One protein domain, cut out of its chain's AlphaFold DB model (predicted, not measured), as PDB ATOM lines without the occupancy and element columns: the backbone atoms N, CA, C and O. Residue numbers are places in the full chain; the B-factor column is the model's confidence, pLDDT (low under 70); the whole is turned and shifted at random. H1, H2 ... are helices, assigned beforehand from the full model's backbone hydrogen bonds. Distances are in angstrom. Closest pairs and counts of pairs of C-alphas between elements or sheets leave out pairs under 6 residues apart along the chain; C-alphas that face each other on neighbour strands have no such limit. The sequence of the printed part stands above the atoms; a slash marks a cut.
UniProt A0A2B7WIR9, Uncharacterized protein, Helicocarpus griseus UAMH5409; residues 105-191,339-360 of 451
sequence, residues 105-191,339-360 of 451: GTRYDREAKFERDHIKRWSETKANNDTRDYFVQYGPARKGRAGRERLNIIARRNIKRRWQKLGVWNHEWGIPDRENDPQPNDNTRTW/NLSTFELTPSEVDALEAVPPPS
ATOM      1  N   GLY A 105     278.687 387.022 368.314       95.88
ATOM      2  CA  GLY A 105     278.518 386.186 367.132       95.88
ATOM      3  C   GLY A 105     277.552 385.032 367.359       95.88
ATOM      4  O   GLY A 105     276.624 384.850 366.583       95.88
ATOM      5  N   THR A 106     277.687 384.308 368.473       94.50
ATOM      6  CA  THR A 106     276.758 383.223 368.820       94.50
ATOM      7  C   THR A 106     275.327 383.729 368.996       94.50
ATOM      8  O   THR A 106     274.381 383.083 368.537       94.50
ATOM      9  N   ARG A 107     275.146 384.906 369.612       95.62
ATOM     10  CA  ARG A 107     273.822 385.535 369.709       95.62
ATOM     11  C   ARG A 107     273.285 385.941 368.333       95.62
ATOM     12  O   ARG A 107     272.115 385.684 368.046       95.62
ATOM     13  N   TYR A 108     274.127 386.534 367.491       96.88
ATOM     14  CA  TYR A 108     273.780 386.929 366.129       96.88
ATOM     15  C   TYR A 108     273.360 385.723 365.288       96.88
ATOM     16  O   TYR A 108     272.312 385.775 364.660       96.88
ATOM     17  N   ASP A 109     274.114 384.622 365.318       95.44
ATOM     18  CA  ASP A 109     273.853 383.429 364.506       95.44
ATOM     19  C   ASP A 109     272.480 382.815 364.816       95.44
ATOM     20  O   ASP A 109     271.739 382.425 363.905       95.44
ATOM     21  N   ARG A 110     272.104 382.785 366.105       93.12
ATOM     22  CA  ARG A 110     270.766 382.357 366.542       93.12
ATOM     23  C   ARG A 110     269.688 383.288 365.993       93.12
ATOM     24  O   ARG A 110     268.736 382.807 365.391       93.12
ATOM     25  N   GLU A 111     269.841 384.604 366.133       94.31
ATOM     26  CA  GLU A 111     268.876 385.558 365.565       94.31
ATOM     27  C   GLU A 111     268.805 385.497 364.040       94.31
ATOM     28  O   GLU A 111     267.714 385.540 363.485       94.31
ATOM     29  N   ALA A 112     269.940 385.348 363.358       94.69
ATOM     30  CA  ALA A 112     270.019 385.245 361.909       94.69
ATOM     31  C   ALA A 112     269.279 384.011 361.409       94.69
ATOM     32  O   ALA A 112     268.578 384.085 360.406       94.69
ATOM     33  N   LYS A 113     269.368 382.875 362.106       92.19
ATOM     34  CA  LYS A 113     268.564 381.693 361.773       92.19
ATOM     35  C   LYS A 113     267.061 382.007 361.793       92.19
ATOM     36  O   LYS A 113     266.398 381.798 360.780       92.19
ATOM     37  N   PHE A 114     266.564 382.582 362.887       90.38
ATOM     38  CA  PHE A 114     265.146 382.934 363.037       90.38
ATOM     39  C   PHE A 114     264.696 384.010 362.046       90.38
ATOM     40  O   PHE A 114     263.626 383.894 361.458       90.38
ATOM     41  N   GLU A 115     265.513 385.037 361.825       92.19
ATOM     42  CA  GLU A 115     265.205 386.121 360.893       92.19
ATOM     43  C   GLU A 115     265.117 385.603 359.454       92.19
ATOM     44  O   GLU A 115     264.196 385.956 358.721       92.19
ATOM     45  N   ARG A 116     266.026 384.706 359.052       91.81
ATOM     46  CA  ARG A 116     265.989 384.066 357.731       91.81
ATOM     47  C   ARG A 116     264.747 383.203 357.555       91.81
ATOM     48  O   ARG A 116     264.119 383.267 356.502       91.81
ATOM     49  N   ASP A 117     264.375 382.429 358.571       88.94
ATOM     50  CA  ASP A 117     263.153 381.622 358.540       88.94
ATOM     51  C   ASP A 117     261.890 382.503 358.492       88.94
ATOM     52  O   ASP A 117     260.953 382.201 357.749       88.94
ATOM     53  N   HIS A 118     261.888 383.628 359.215       87.88
ATOM     54  CA  HIS A 118     260.811 384.617 359.190       87.88
ATOM     55  C   HIS A 118     260.647 385.247 357.799       87.88
ATOM     56  O   HIS A 118     259.546 385.212 357.245       87.88
ATOM     57  N   ILE A 119     261.736 385.746 357.202       90.88
ATOM     58  CA  ILE A 119     261.730 386.326 355.850       90.88
ATOM     59  C   ILE A 119     261.304 385.281 354.819       90.88
ATOM     60  O   ILE A 119     260.460 385.568 353.973       90.88
ATOM     61  N   LYS A 120     261.829 384.053 354.910       88.81
ATOM     62  CA  LYS A 120     261.466 382.963 354.000       88.81
ATOM     63  C   LYS A 120     259.963 382.678 354.049       88.81
ATOM     64  O   LYS A 120     259.306 382.713 353.012       88.81
ATOM     65  N   ARG A 121     259.396 382.482 355.242       86.94
ATOM     66  CA  ARG A 121     257.956 382.222 355.410       86.94
ATOM     67  C   ARG A 121     257.106 383.381 354.901       86.94
ATOM     68  O   ARG A 121     256.093 383.163 354.238       86.94
ATOM     69  N   TRP A 122     257.509 384.612 355.206       89.88
ATOM     70  CA  TRP A 122     256.840 385.803 354.693       89.88
ATOM     71  C   TRP A 122     256.876 385.842 353.155       89.88
ATOM     72  O   TRP A 122     255.834 386.046 352.534       89.88
ATOM     73  N   SER A 123     258.020 385.529 352.536       89.38
ATOM     74  CA  SER A 123     258.169 385.497 351.073       89.38
ATOM     75  C   SER A 123     257.306 384.428 350.388       89.38
ATOM     76  O   SER A 123     256.765 384.636 349.301       89.38
ATOM     77  N   GLU A 124     257.116 383.286 351.048       87.19
ATOM     78  CA  GLU A 124     256.293 382.185 350.544       87.19
ATOM     79  C   GLU A 124     254.793 382.496 350.645       87.19
ATOM     80  O   GLU A 124     254.024 382.099 349.773       87.19
ATOM     81  N   THR A 125     254.372 383.220 351.687       88.38
ATOM     82  CA  THR A 125     252.947 383.373 352.034       88.38
ATOM     83  C   THR A 125     252.340 384.730 351.687       88.38
ATOM     84  O   THR A 125     251.143 384.793 351.422       88.38
ATOM     85  N   LYS A 126     253.125 385.812 351.721       90.69
ATOM     86  CA  LYS A 126     252.618 387.194 351.655       90.69
ATOM     87  C   LYS A 126     253.252 388.045 350.562       90.69
ATOM     88  O   LYS A 126     252.585 388.957 350.086       90.69
ATOM     89  N   ALA A 127     254.498 387.771 350.190       88.56
ATOM     90  CA  ALA A 127     255.204 388.593 349.213       88.56
ATOM     91  C   ALA A 127     254.639 388.448 347.794       88.56
ATOM     92  O   ALA A 127     254.058 387.413 347.433       88.56
ATOM     93  N   ASN A 128     254.864 389.480 346.981       91.12
ATOM     94  CA  ASN A 128     254.571 389.442 345.552       91.12
ATOM     95  C   ASN A 128     255.481 388.437 344.806       91.12
ATOM     96  O   ASN A 128     256.469 387.930 345.347       91.12
ATOM     97  N   ASN A 129     255.132 388.113 343.555       87.31
ATOM     98  CA  ASN A 129     255.880 387.118 342.776       87.31
ATOM     99  C   ASN A 129     257.333 387.550 342.534       87.31
ATOM    100  O   ASN A 129     258.225 386.723 342.680       87.31
ATOM    101  N   ASP A 130     257.582 388.836 342.275       86.44
ATOM    102  CA  ASP A 130     258.932 389.357 342.027       86.44
ATOM    103  C   ASP A 130     259.849 389.172 343.245       86.44
ATOM    104  O   ASP A 130     260.990 388.730 343.125       86.44
ATOM    105  N   THR A 131     259.340 389.453 344.445       86.50
ATOM    106  CA  THR A 131     260.065 389.290 345.712       86.50
ATOM    107  C   THR A 131     260.258 387.821 346.051       86.50
ATOM    108  O   THR A 131     261.315 387.422 346.546       86.50
ATOM    109  N   ARG A 132     259.262 386.984 345.753       85.25
ATOM    110  CA  ARG A 132     259.411 385.536 345.880       85.25
ATOM    111  C   ARG A 132     260.526 385.037 344.965       85.25
ATOM    112  O   ARG A 132     261.431 384.370 345.456       85.25
ATOM    113  N   ASP A 133     260.531 385.422 343.696       83.44
ATOM    114  CA  ASP A 133     261.556 385.043 342.716       83.44
ATOM    115  C   ASP A 133     262.938 385.627 343.060       83.44
ATOM    116  O   ASP A 133     263.975 385.006 342.809       83.44
ATOM    117  N   TYR A 134     262.980 386.791 343.713       83.50
ATOM    118  CA  TYR A 134     264.211 387.401 344.213       83.50
ATOM    119  C   TYR A 134     264.924 386.519 345.253       83.50
ATOM    120  O   TYR A 134     266.156 386.370 345.207       83.50
ATOM    121  N   PHE A 135     264.157 385.896 346.157       82.62
ATOM    122  CA  PHE A 135     264.662 384.953 347.163       82.62
ATOM    123  C   PHE A 135     264.728 383.499 346.659       82.62
ATOM    124  O   PHE A 135     265.558 382.717 347.132       82.62
ATOM    125  N   VAL A 136     263.900 383.130 345.678       74.31
ATOM    126  CA  VAL A 136     263.814 381.796 345.071       74.31
ATOM    127  C   VAL A 136     264.560 381.792 343.738       74.31
ATOM    128  O   VAL A 136     263.978 381.979 342.679       74.31
ATOM    129  N   GLN A 137     265.862 381.500 343.744       58.41
ATOM    130  CA  GLN A 137     266.574 381.203 342.490       58.41
ATOM    131  C   GLN A 137     266.910 379.705 342.376       58.41
ATOM    132  O   GLN A 137     267.924 379.206 342.841       58.41
ATOM    133  N   TYR A 138     265.949 378.980 341.798       43.31
ATOM    134  CA  TYR A 138     265.910 377.618 341.237       43.31
ATOM    135  C   TYR A 138     267.111 376.653 341.352       43.31
ATOM    136  O   TYR A 138     267.958 376.634 340.467       43.31
ATOM    137  N   GLY A 139     267.039 375.646 342.238       43.28
ATOM    138  CA  GLY A 139     267.597 374.295 341.987       43.28
ATOM    139  C   GLY A 139     268.714 373.790 342.926       43.28
ATOM    140  O   GLY A 139     269.199 374.531 343.782       43.28
ATOM    141  N   PRO A 140     269.124 372.507 342.791       42.84
ATOM    142  CA  PRO A 140     269.875 371.779 343.814       42.84
ATOM    143  C   PRO A 140     271.281 372.349 344.046       42.84
ATOM    144  O   PRO A 140     272.040 372.582 343.105       42.84
ATOM    145  N   ALA A 141     271.585 372.553 345.332       46.69
ATOM    146  CA  ALA A 141     272.840 372.931 345.993       46.69
ATOM    147  C   ALA A 141     273.613 374.170 345.485       46.69
ATOM    148  O   ALA A 141     273.989 374.999 346.307       46.69
ATOM    149  N   ARG A 142     273.844 374.343 344.176       47.69
ATOM    150  CA  ARG A 142     274.593 375.488 343.611       47.69
ATOM    151  C   ARG A 142     273.719 376.643 343.119       47.69
ATOM    152  O   ARG A 142     274.231 377.742 342.947       47.69
ATOM    153  N   LYS A 143     272.422 376.421 342.885       55.78
ATOM    154  CA  LYS A 143     271.572 377.423 342.223       55.78
ATOM    155  C   LYS A 143     270.812 378.351 343.183       55.78
ATOM    156  O   LYS A 143     270.709 379.534 342.896       55.78
ATOM    157  N   GLY A 144     270.454 377.885 344.383       71.62
ATOM    158  CA  GLY A 144     269.870 378.726 345.448       71.62
ATOM    159  C   GLY A 144     270.857 379.641 346.188       71.62
ATOM    160  O   GLY A 144     270.506 380.218 347.216       71.62
ATOM    161  N   ARG A 145     272.101 379.745 345.706       79.81
ATOM    162  CA  ARG A 145     273.186 380.486 346.359       79.81
ATOM    163  C   ARG A 145     272.884 381.980 346.449       79.81
ATOM    164  O   ARG A 145     272.902 382.537 347.539       79.81
ATOM    165  N   ALA A 146     272.530 382.598 345.322       84.19
ATOM    166  CA  ALA A 146     272.230 384.026 345.264       84.19
ATOM    167  C   ALA A 146     271.042 384.399 346.167       84.19
ATOM    168  O   ALA A 146     271.106 385.375 346.910       84.19
ATOM    169  N   GLY A 147     269.988 383.574 346.171       86.69
ATOM    170  CA  GLY A 147     268.848 383.745 347.076       86.69
ATOM    171  C   GLY A 147     269.252 383.673 348.552       86.69
ATOM    172  O   GLY A 147     268.807 384.492 349.351       86.69
ATOM    173  N   ARG A 148     270.154 382.747 348.915       87.31
ATOM    174  CA  ARG A 148     270.684 382.621 350.281       87.31
ATOM    175  C   ARG A 148     271.546 383.816 350.690       87.31
ATOM    176  O   ARG A 148     271.370 384.310 351.797       87.31
ATOM    177  N   GLU A 149     272.440 384.290 349.822       90.12
ATOM    178  CA  GLU A 149     273.269 385.474 350.101       90.12
ATOM    179  C   GLU A 149     272.394 386.724 350.293       90.12
ATOM    180  O   GLU A 149     272.541 387.430 351.291       90.12
ATOM    181  N   ARG A 150     271.396 386.944 349.424       90.69
ATOM    182  CA  ARG A 150     270.410 388.030 349.589       90.69
ATOM    183  C   ARG A 150     269.652 387.906 350.905       90.69
ATOM    184  O   ARG A 150     269.553 388.876 351.651       90.69
ATOM    185  N   LEU A 151     269.158 386.708 351.221       91.69
ATOM    186  CA  LEU A 151     268.457 386.424 352.472       91.69
ATOM    187  C   LEU A 151     269.341 386.713 353.698       91.69
ATOM    188  O   LEU A 151     268.870 387.316 354.662       91.69
ATOM    189  N   ASN A 152     270.624 386.341 353.651       92.81
ATOM    190  CA  ASN A 152     271.601 386.637 354.700       92.81
ATOM    191  C   ASN A 152     271.801 388.149 354.879       92.81
ATOM    192  O   ASN A 152     271.792 388.627 356.011       92.81
ATOM    193  N   ILE A 153     271.933 388.909 353.786       93.88
ATOM    194  CA  ILE A 153     272.131 390.366 353.841       93.88
ATOM    195  C   ILE A 153     270.898 391.070 354.424       93.88
ATOM    196  O   ILE A 153     271.036 391.920 355.307       93.88
ATOM    197  N   ILE A 154     269.690 390.686 353.998       94.00
ATOM    198  CA  ILE A 154     268.444 391.257 354.532       94.00
ATOM    199  C   ILE A 154     268.269 390.906 356.017       94.00
ATOM    200  O   ILE A 154     267.976 391.790 356.826       94.00
ATOM    201  N   ALA A 155     268.524 389.652 356.406       94.44
ATOM    202  CA  ALA A 155     268.476 389.243 357.809       94.44
ATOM    203  C   ALA A 155     269.478 390.034 358.667       94.44
ATOM    204  O   ALA A 155     269.119 390.570 359.719       94.44
ATOM    205  N   ARG A 156     270.718 390.186 358.179       95.69
ATOM    206  CA  ARG A 156     271.763 390.994 358.818       95.69
ATOM    207  C   ARG A 156     271.309 392.429 359.027       95.69
ATOM    208  O   ARG A 156     271.491 392.968 360.116       95.69
ATOM    209  N   ARG A 157     270.715 393.053 358.007       94.56
ATOM    210  CA  ARG A 157     270.210 394.431 358.065       94.56
ATOM    211  C   ARG A 157     269.133 394.593 359.138       94.56
ATOM    212  O   ARG A 157     269.200 395.537 359.927       94.56
ATOM    213  N   ASN A 158     268.176 393.668 359.215       94.56
ATOM    214  CA  ASN A 158     267.115 393.717 360.225       94.56
ATOM    215  C   ASN A 158     267.676 393.560 361.648       94.56
ATOM    216  O   ASN A 158     267.342 394.343 362.540       94.56
ATOM    217  N   ILE A 159     268.597 392.613 361.846       95.31
ATOM    218  CA  ILE A 159     269.290 392.415 363.128       95.31
ATOM    219  C   ILE A 159     270.093 393.658 363.508       95.31
ATOM    220  O   ILE A 159     269.963 394.156 364.626       95.31
ATOM    221  N   LYS A 160     270.864 394.212 362.567       95.56
ATOM    222  CA  LYS A 160     271.636 395.441 362.761       95.56
ATOM    223  C   LYS A 160     270.755 396.591 363.234       95.56
ATOM    224  O   LYS A 160     271.093 397.202 364.242       95.56
ATOM    225  N   ARG A 161     269.615 396.866 362.585       93.88
ATOM    226  CA  ARG A 161     268.696 397.937 363.025       93.88
ATOM    227  C   ARG A 161     268.203 397.707 364.452       93.88
ATOM    228  O   ARG A 161     268.236 398.634 365.262       93.88
ATOM    229  N   ARG A 162     267.807 396.475 364.797       93.31
ATOM    230  CA  ARG A 162     267.379 396.136 366.166       93.31
ATOM    231  C   ARG A 162     268.501 396.332 367.185       93.31
ATOM    232  O   ARG A 162     268.283 396.952 368.221       93.31
ATOM    233  N   TRP A 163     269.705 395.855 366.891       95.44
ATOM    234  CA  TRP A 163     270.845 395.939 367.806       95.44
ATOM    235  C   TRP A 163     271.395 397.366 367.922       95.44
ATOM    236  O   TRP A 163     271.852 397.758 368.994       95.44
ATOM    237  N   GLN A 164     271.288 398.177 366.865       94.50
ATOM    238  CA  GLN A 164     271.584 399.612 366.899       94.50
ATOM    239  C   GLN A 164     270.593 400.365 367.789       94.50
ATOM    240  O   GLN A 164     271.023 401.149 368.630       94.50
ATOM    241  N   LYS A 165     269.286 400.076 367.686       92.25
ATOM    242  CA  LYS A 165     268.260 400.630 368.595       92.25
ATOM    243  C   LYS A 165     268.519 400.254 370.061       92.25
ATOM    244  O   LYS A 165     268.178 401.017 370.960       92.25
ATOM    245  N   LEU A 166     269.122 399.090 370.303       92.81
ATOM    246  CA  LEU A 166     269.534 398.638 371.636       92.81
ATOM    247  C   LEU A 166     270.870 399.241 372.104       92.81
ATOM    248  O   LEU A 166     271.196 399.102 373.279       92.81
ATOM    249  N   GLY A 167     271.635 399.886 371.217       94.69
ATOM    250  CA  GLY A 167     272.959 400.437 371.514       94.69
ATOM    251  C   GLY A 167     274.080 399.395 371.614       94.69
ATOM    252  O   GLY A 167     275.149 399.713 372.117       94.69
ATOM    253  N   VAL A 168     273.859 398.154 371.157       95.75
ATOM    254  CA  VAL A 168     274.832 397.044 371.283       95.75
ATOM    255  C   VAL A 168     275.521 396.666 369.972       95.75
ATOM    256  O   VAL A 168     276.384 395.790 369.953       95.75
ATOM    257  N   TRP A 169     275.134 397.298 368.865       96.19
ATOM    258  CA  TRP A 169     275.747 397.059 367.563       96.19
ATOM    259  C   TRP A 169     277.182 397.591 367.508       96.19
ATOM    260  O   TRP A 169     277.416 398.765 367.789       96.19
ATOM    261  N   ASN A 170     278.127 396.759 367.065       95.81
ATOM    262  CA  ASN A 170     279.486 397.193 366.755       95.81
ATOM    263  C   ASN A 170     279.626 397.470 365.246       95.81
ATOM    264  O   ASN A 170     279.334 396.616 364.409       95.81
ATOM    265  N   HIS A 171     280.099 398.666 364.892       95.12
ATOM    266  CA  HIS A 171     280.315 399.078 363.502       95.12
ATOM    267  C   HIS A 171     281.409 398.283 362.779       95.12
ATOM    268  O   HIS A 171     281.422 398.271 361.550       95.12
ATOM    269  N   GLU A 172     282.292 397.609 363.515       95.19
ATOM    270  CA  GLU A 172     283.355 396.774 362.952       95.19
ATOM    271  C   GLU A 172     282.841 395.432 362.415       95.19
ATOM    272  O   GLU A 172     283.527 394.794 361.614       95.19
ATOM    273  N   TRP A 173     281.642 394.994 362.815       96.25
ATOM    274  CA  TRP A 173     281.078 393.720 362.372       96.25
ATOM    275  C   TRP A 173     280.661 393.758 360.899       96.25
ATOM    276  O   TRP A 173     279.867 394.602 360.462       96.25
ATOM    277  N   GLY A 174     281.193 392.802 360.138       95.00
ATOM    278  CA  GLY A 174     280.982 392.670 358.704       95.00
ATOM    279  C   GLY A 174     279.614 392.102 358.319       95.00
ATOM    280  O   GLY A 174     278.597 392.300 358.998       95.00
ATOM    281  N   ILE A 175     279.590 391.419 357.178       94.81
ATOM    282  CA  ILE A 175     278.432 390.706 356.636       94.81
ATOM    283  C   ILE A 175     278.807 389.221 356.620       94.81
ATOM    284  O   ILE A 175     279.560 388.799 355.745       94.81
ATOM    285  N   PRO A 176     278.322 388.429 357.591       94.06
ATOM    286  CA  PRO A 176     278.598 386.997 357.650       94.06
ATOM    287  C   PRO A 176     278.140 386.252 356.397       94.06
ATOM    288  O   PRO A 176     277.250 386.708 355.679       94.06
ATOM    289  N   ASP A 177     278.717 385.069 356.186       87.75
ATOM    290  CA  ASP A 177     278.330 384.132 355.124       87.75
ATOM    291  C   ASP A 177     278.499 384.677 353.686       87.75
ATOM    292  O   ASP A 177     277.812 384.229 352.765       87.75
ATOM    293  N   ARG A 178     279.424 385.626 353.465       85.69
ATOM    294  CA  ARG A 178     279.869 386.016 352.116       85.69
ATOM    295  C   ARG A 178     280.788 384.947 351.536       85.69
ATOM    296  O   ARG A 178     281.914 384.776 351.991       85.69
ATOM    297  N   GLU A 179     280.331 384.243 350.505       81.31
ATOM    298  CA  GLU A 179     281.117 383.163 349.896       81.31
ATOM    299  C   GLU A 179     282.137 383.671 348.851       81.31
ATOM    300  O   GLU A 179     283.200 383.072 348.712       81.31
ATOM    301  N   ASN A 180     281.855 384.759 348.114       80.06
ATOM    302  CA  ASN A 180     282.753 385.261 347.050       80.06
ATOM    303  C   ASN A 180     283.914 386.125 347.561       80.06
ATOM    304  O   ASN A 180     284.991 386.102 346.972       80.06
ATOM    305  N   ASP A 181     283.684 386.909 348.614       84.44
ATOM    306  CA  ASP A 181     284.664 387.849 349.169       84.44
ATOM    307  C   ASP A 181     284.547 387.897 350.703       84.44
ATOM    308  O   ASP A 181     284.019 388.864 351.261       84.44
ATOM    309  N   PRO A 182     284.949 386.815 351.399       88.44
ATOM    310  CA  PRO A 182     284.913 386.776 352.852       88.44
ATOM    311  C   PRO A 182     285.943 387.753 353.421       88.44
ATOM    312  O   PRO A 182     287.149 387.613 353.209       88.44
ATOM    313  N   GLN A 183     285.473 388.726 354.195       91.31
ATOM    314  CA  GLN A 183     286.338 389.640 354.929       91.31
ATOM    315  C   GLN A 183     286.626 389.084 356.332       91.31
ATOM    316  O   GLN A 183     285.794 388.377 356.908       91.31
ATOM    317  N   PRO A 184     287.776 389.412 356.949       92.31
ATOM    318  CA  PRO A 184     288.110 388.920 358.289       92.31
ATOM    319  C   PRO A 184     287.045 389.245 359.347       92.31
ATOM    320  O   PRO A 184     286.804 388.450 360.252       92.31
ATOM    321  N   ASN A 185     286.377 390.394 359.210       94.19
ATOM    322  CA  ASN A 185     285.318 390.837 360.111       94.19
ATOM    323  C   ASN A 185     283.944 390.200 359.836       94.19
ATOM    324  O   ASN A 185     282.989 390.522 360.540       94.19
ATOM    325  N   ASP A 186     283.826 389.284 358.873       94.81
ATOM    326  CA  ASP A 186     282.607 388.492 358.642       94.81
ATOM    327  C   ASP A 186     282.524 387.273 359.561       94.81
ATOM    328  O   ASP A 186     281.456 386.686 359.732       94.81
ATOM    329  N   ASN A 187     283.646 386.880 360.170       94.50
ATOM    330  CA  ASN A 187     283.699 385.726 361.050       94.50
ATOM    331  C   ASN A 187     283.062 386.043 362.411       94.50
ATOM    332  O   ASN A 187     283.728 386.554 363.320       94.50
ATOM    333  N   THR A 188     281.795 385.659 362.572       95.31
ATOM    334  CA  THR A 188     281.001 385.871 363.793       95.31
ATOM    335  C   THR A 188     281.691 385.325 365.041       95.31
ATOM    336  O   THR A 188     281.637 385.942 366.101       95.31
ATOM    337  N   ARG A 189     282.462 384.235 364.929       91.38
ATOM    338  CA  ARG A 189     283.194 383.642 366.065       91.38
ATOM    339  C   ARG A 189     284.248 384.573 366.661       91.38
ATOM    340  O   ARG A 189     284.604 384.406 367.824       91.38
ATOM    341  N   THR A 190     284.756 385.514 365.869       91.12
ATOM    342  CA  THR A 190     285.763 386.502 366.293       91.12
ATOM    343  C   THR A 190     285.164 387.843 366.694       91.12
ATOM    344  O   THR A 190     285.896 388.733 367.126       91.12
ATOM    345  N   TRP A 191     283.845 388.004 366.568       93.25
ATOM    346  CA  TRP A 191     283.183 389.242 366.935       93.25
ATOM    347  C   TRP A 191     283.303 389.514 368.427       93.25
ATOM    348  O   TRP A 191     283.161 388.626 369.270       93.25
ATOM    349  N   ASN A 339     259.082 396.279 347.886       85.56
ATOM    350  CA  ASN A 339     259.704 397.365 347.151       85.56
ATOM    351  C   ASN A 339     261.125 397.635 347.667       85.56
ATOM    352  O   ASN A 339     261.369 398.578 348.429       85.56
ATOM    353  N   LEU A 340     262.084 396.840 347.182       76.31
ATOM    354  CA  LEU A 340     263.508 396.967 347.514       76.31
ATOM    355  C   LEU A 340     264.074 398.381 347.290       76.31
ATOM    356  O   LEU A 340     265.007 398.765 347.985       76.31
ATOM    357  N   SER A 341     263.498 399.184 346.383       79.56
ATOM    358  CA  SER A 341     263.941 400.573 346.163       79.56
ATOM    359  C   SER A 341     263.619 401.510 347.334       79.56
ATOM    360  O   SER A 341     264.339 402.475 347.574       79.56
ATOM    361  N   THR A 342     262.562 401.208 348.092       81.06
ATOM    362  CA  THR A 342     262.197 401.933 349.322       81.06
ATOM    363  C   THR A 342     262.858 401.347 350.564       81.06
ATOM    364  O   THR A 342     262.784 401.919 351.652       81.06
ATOM    365  N   PHE A 343     263.512 400.197 350.418       83.50
ATOM    366  CA  PHE A 343     264.112 399.489 351.526       83.50
ATOM    367  C   PHE A 343     265.451 400.137 351.898       83.50
ATOM    368  O   PHE A 343     266.423 400.074 351.152       83.50
ATOM    369  N   GLU A 344     265.511 400.778 353.070       88.06
ATOM    370  CA  GLU A 344     266.732 401.441 353.544       88.06
ATOM    371  C   GLU A 344     267.863 400.424 353.763       88.06
ATOM    372  O   GLU A 344     267.845 399.658 354.738       88.06
ATOM    373  N   LEU A 345     268.846 400.449 352.865       89.81
ATOM    374  CA  LEU A 345     270.082 399.679 352.920       89.81
ATOM    375  C   LEU A 345     271.257 400.634 353.126       89.81
ATOM    376  O   LEU A 345     271.313 401.723 352.556       89.81
ATOM    377  N   THR A 346     272.218 400.233 353.951       90.44
ATOM    378  CA  THR A 346     273.480 400.974 354.062       90.44
ATOM    379  C   THR A 346     274.352 400.748 352.827       90.44
ATOM    380  O   THR A 346     274.223 399.694 352.206       90.44
ATOM    381  N   PRO A 347     275.284 401.662 352.489       92.44
ATOM    382  CA  PRO A 347     276.143 401.500 351.313       92.44
ATOM    383  C   PRO A 347     276.827 400.128 351.248       92.44
ATOM    384  O   PRO A 347     276.718 399.441 350.248       92.44
ATOM    385  N   SER A 348     277.373 399.641 352.370       89.25
ATOM    386  CA  SER A 348     277.985 398.305 352.442       89.25
ATOM    387  C   SER A 348     277.022 397.143 352.161       89.25
ATOM    388  O   SER A 348     277.452 396.073 351.753       89.25
ATOM    389  N   GLU A 349     275.730 397.307 352.466       93.12
ATOM    390  CA  GLU A 349     274.707 396.286 352.194       93.12
ATOM    391  C   GLU A 349     274.258 396.338 350.733       93.12
ATOM    392  O   GLU A 349     274.027 395.283 350.151       93.12
ATOM    393  N   VAL A 350     274.183 397.535 350.138       92.62
ATOM    394  CA  VAL A 350     273.954 397.715 348.696       92.62
ATOM    395  C   VAL A 350     275.105 397.093 347.911       92.62
ATOM    396  O   VAL A 350     274.857 396.205 347.104       92.62
ATOM    397  N   ASP A 351     276.349 397.445 348.242       91.31
ATOM    398  CA  ASP A 351     277.550 396.884 347.612       91.31
ATOM    399  C   ASP A 351     277.567 395.349 347.714       91.31
ATOM    400  O   ASP A 351     277.888 394.649 346.756       91.31
ATOM    401  N   ALA A 352     277.187 394.800 348.875       91.38
ATOM    402  CA  ALA A 352     277.123 393.357 349.074       91.38
ATOM    403  C   ALA A 352     276.007 392.689 348.258       91.38
ATOM    404  O   ALA A 352     276.218 391.583 347.769       91.38
ATOM    405  N   LEU A 353     274.843 393.333 348.105       90.50
ATOM    406  CA  LEU A 353     273.748 392.828 347.270       90.50
ATOM    407  C   LEU A 353     274.091 392.893 345.782       90.50
ATOM    408  O   LEU A 353     273.788 391.949 345.056       90.50
ATOM    409  N   GLU A 354     274.746 393.965 345.341       90.25
ATOM    410  CA  GLU A 354     275.233 394.123 343.967       90.25
ATOM    411  C   GLU A 354     276.356 393.128 343.639       90.25
ATOM    412  O   GLU A 354     276.449 392.642 342.512       90.25
ATOM    413  N   ALA A 355     277.175 392.766 344.632       90.12
ATOM    414  CA  ALA A 355     278.208 391.742 344.497       90.12
ATOM    415  C   ALA A 355     277.651 390.308 344.406       90.12
ATOM    416  O   ALA A 355     278.395 389.397 344.027       90.12
ATOM    417  N   VAL A 356     276.372 390.080 344.739       86.25
ATOM    418  CA  VAL A 356     275.733 388.773 344.536       86.25
ATOM    419  C   VAL A 356     275.576 388.555 343.029       86.25
ATOM    420  O   VAL A 356     274.796 389.263 342.387       86.25
ATOM    421  N   PRO A 357     276.272 387.569 342.431       78.69
ATOM    422  CA  PRO A 357     276.233 387.376 340.994       78.69
ATOM    423  C   PRO A 357     274.799 387.094 340.525       78.69
ATOM    424  O   PRO A 357     274.028 386.430 341.235       78.69
ATOM    425  N   PRO A 358     274.425 387.559 339.319       70.81
ATOM    426  CA  PRO A 358     273.139 387.213 338.740       70.81
ATOM    427  C   PRO A 358     273.020 385.687 338.619       70.81
ATOM    428  O   PRO A 358     274.040 384.992 338.515       70.81
ATOM    429  N   PRO A 359     271.790 385.141 338.628       64.69
ATOM    430  CA  PRO A 359     271.588 383.710 338.454       64.69
ATOM    431  C   PRO A 359     272.307 383.260 337.185       64.69
ATOM    432  O   PRO A 359     272.031 383.758 336.093       64.69
ATOM    433  N   SER A 360     273.259 382.335 337.324       62.91
ATOM    434  CA  SER A 360     273.903 381.765 336.148       62.91
ATOM    435  C   SER A 360     272.821 381.095 335.301       62.91
ATOM    436  O   SER A 360     272.020 380.331 335.860       62.91
TER     437      SER A 360
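What this domain is: This is residues 105 to 191 and 339 to 360 of the 451 residues of an uncharacterized protein of Helicocarpus griseus UAMH5409 (UniProt A0A2B7WIR9). Two long helices, H1 and H3, cross as an X near their midpoints, with H3 as the hub. H2 folds back from the end of H1 and packs on the first part of H3, and H4 packs on H3 on the side away from H1; a loop of 26 residues, 166 to 191, follows H3. The printed part has 109 residues with four named helices, H1 H2 H3 H4 along the chain, and no named strand: the class is all helix. It is compact, with a radius of gyration of the C-alphas of 13.8 A and spans of 36 by 28 by 25 A.

How they stand to each other: Begin with H3, residues 145 to 165, the hub that touches the three other helices. Its residues 151 to 159 alone touch H1, residues 105 to 125, at a steep tilt of 63 degrees, opposite ways; the closest C-alphas, of Glu 115 and Ala 155, are 5.5 A apart. Residues 146 to 151 alone touch H2, residues 129 to 135, about perpendicular at 87 degrees; look at the closest C-alphas, Phe 135 and Gly 147, 4.4 A apart. Residues 149 to 157 alone touch H4, residues 347 to 354, at a shallow tilt of 17 degrees, opposite ways, closest at the C-alphas of Arg 150 and Leu 353, 6.3 A. H1 and H2 form a helical hairpin at a shallow tilt of 24 degrees; H1 touches H2 with residues 120 to 124 alone, closest at the C-alphas of Ser 123 and Arg 132, 5.3 A. H4 is apart from H1 and H2. In H1, H2, H3 and H4 every O i to N i+4 pair is within hydrogen-bond range.

Where its parts are: Find C-alpha 105 at (278.518, 386.186, 367.132); from there H1 runs 29.8 A to C-alpha 125. H3 runs 30.4 A from C-alpha 145 at (273.186, 380.486, 346.359). H4 ends at C-alpha 354, at (275.233, 394.123, 343.967).

The domain as a whole: The C-alphas farthest apart, of Gly 167 and Ser 360, are 40.0 A apart. Residues 192 to 338 are not printed, and C-alphas 191 and 339 stand 31.8 A apart across the cut. The link H1 to H2 is tight and H2 to H3 short. The model's pLDDT is under 70 at residues 137 to 143 and 359 to 360.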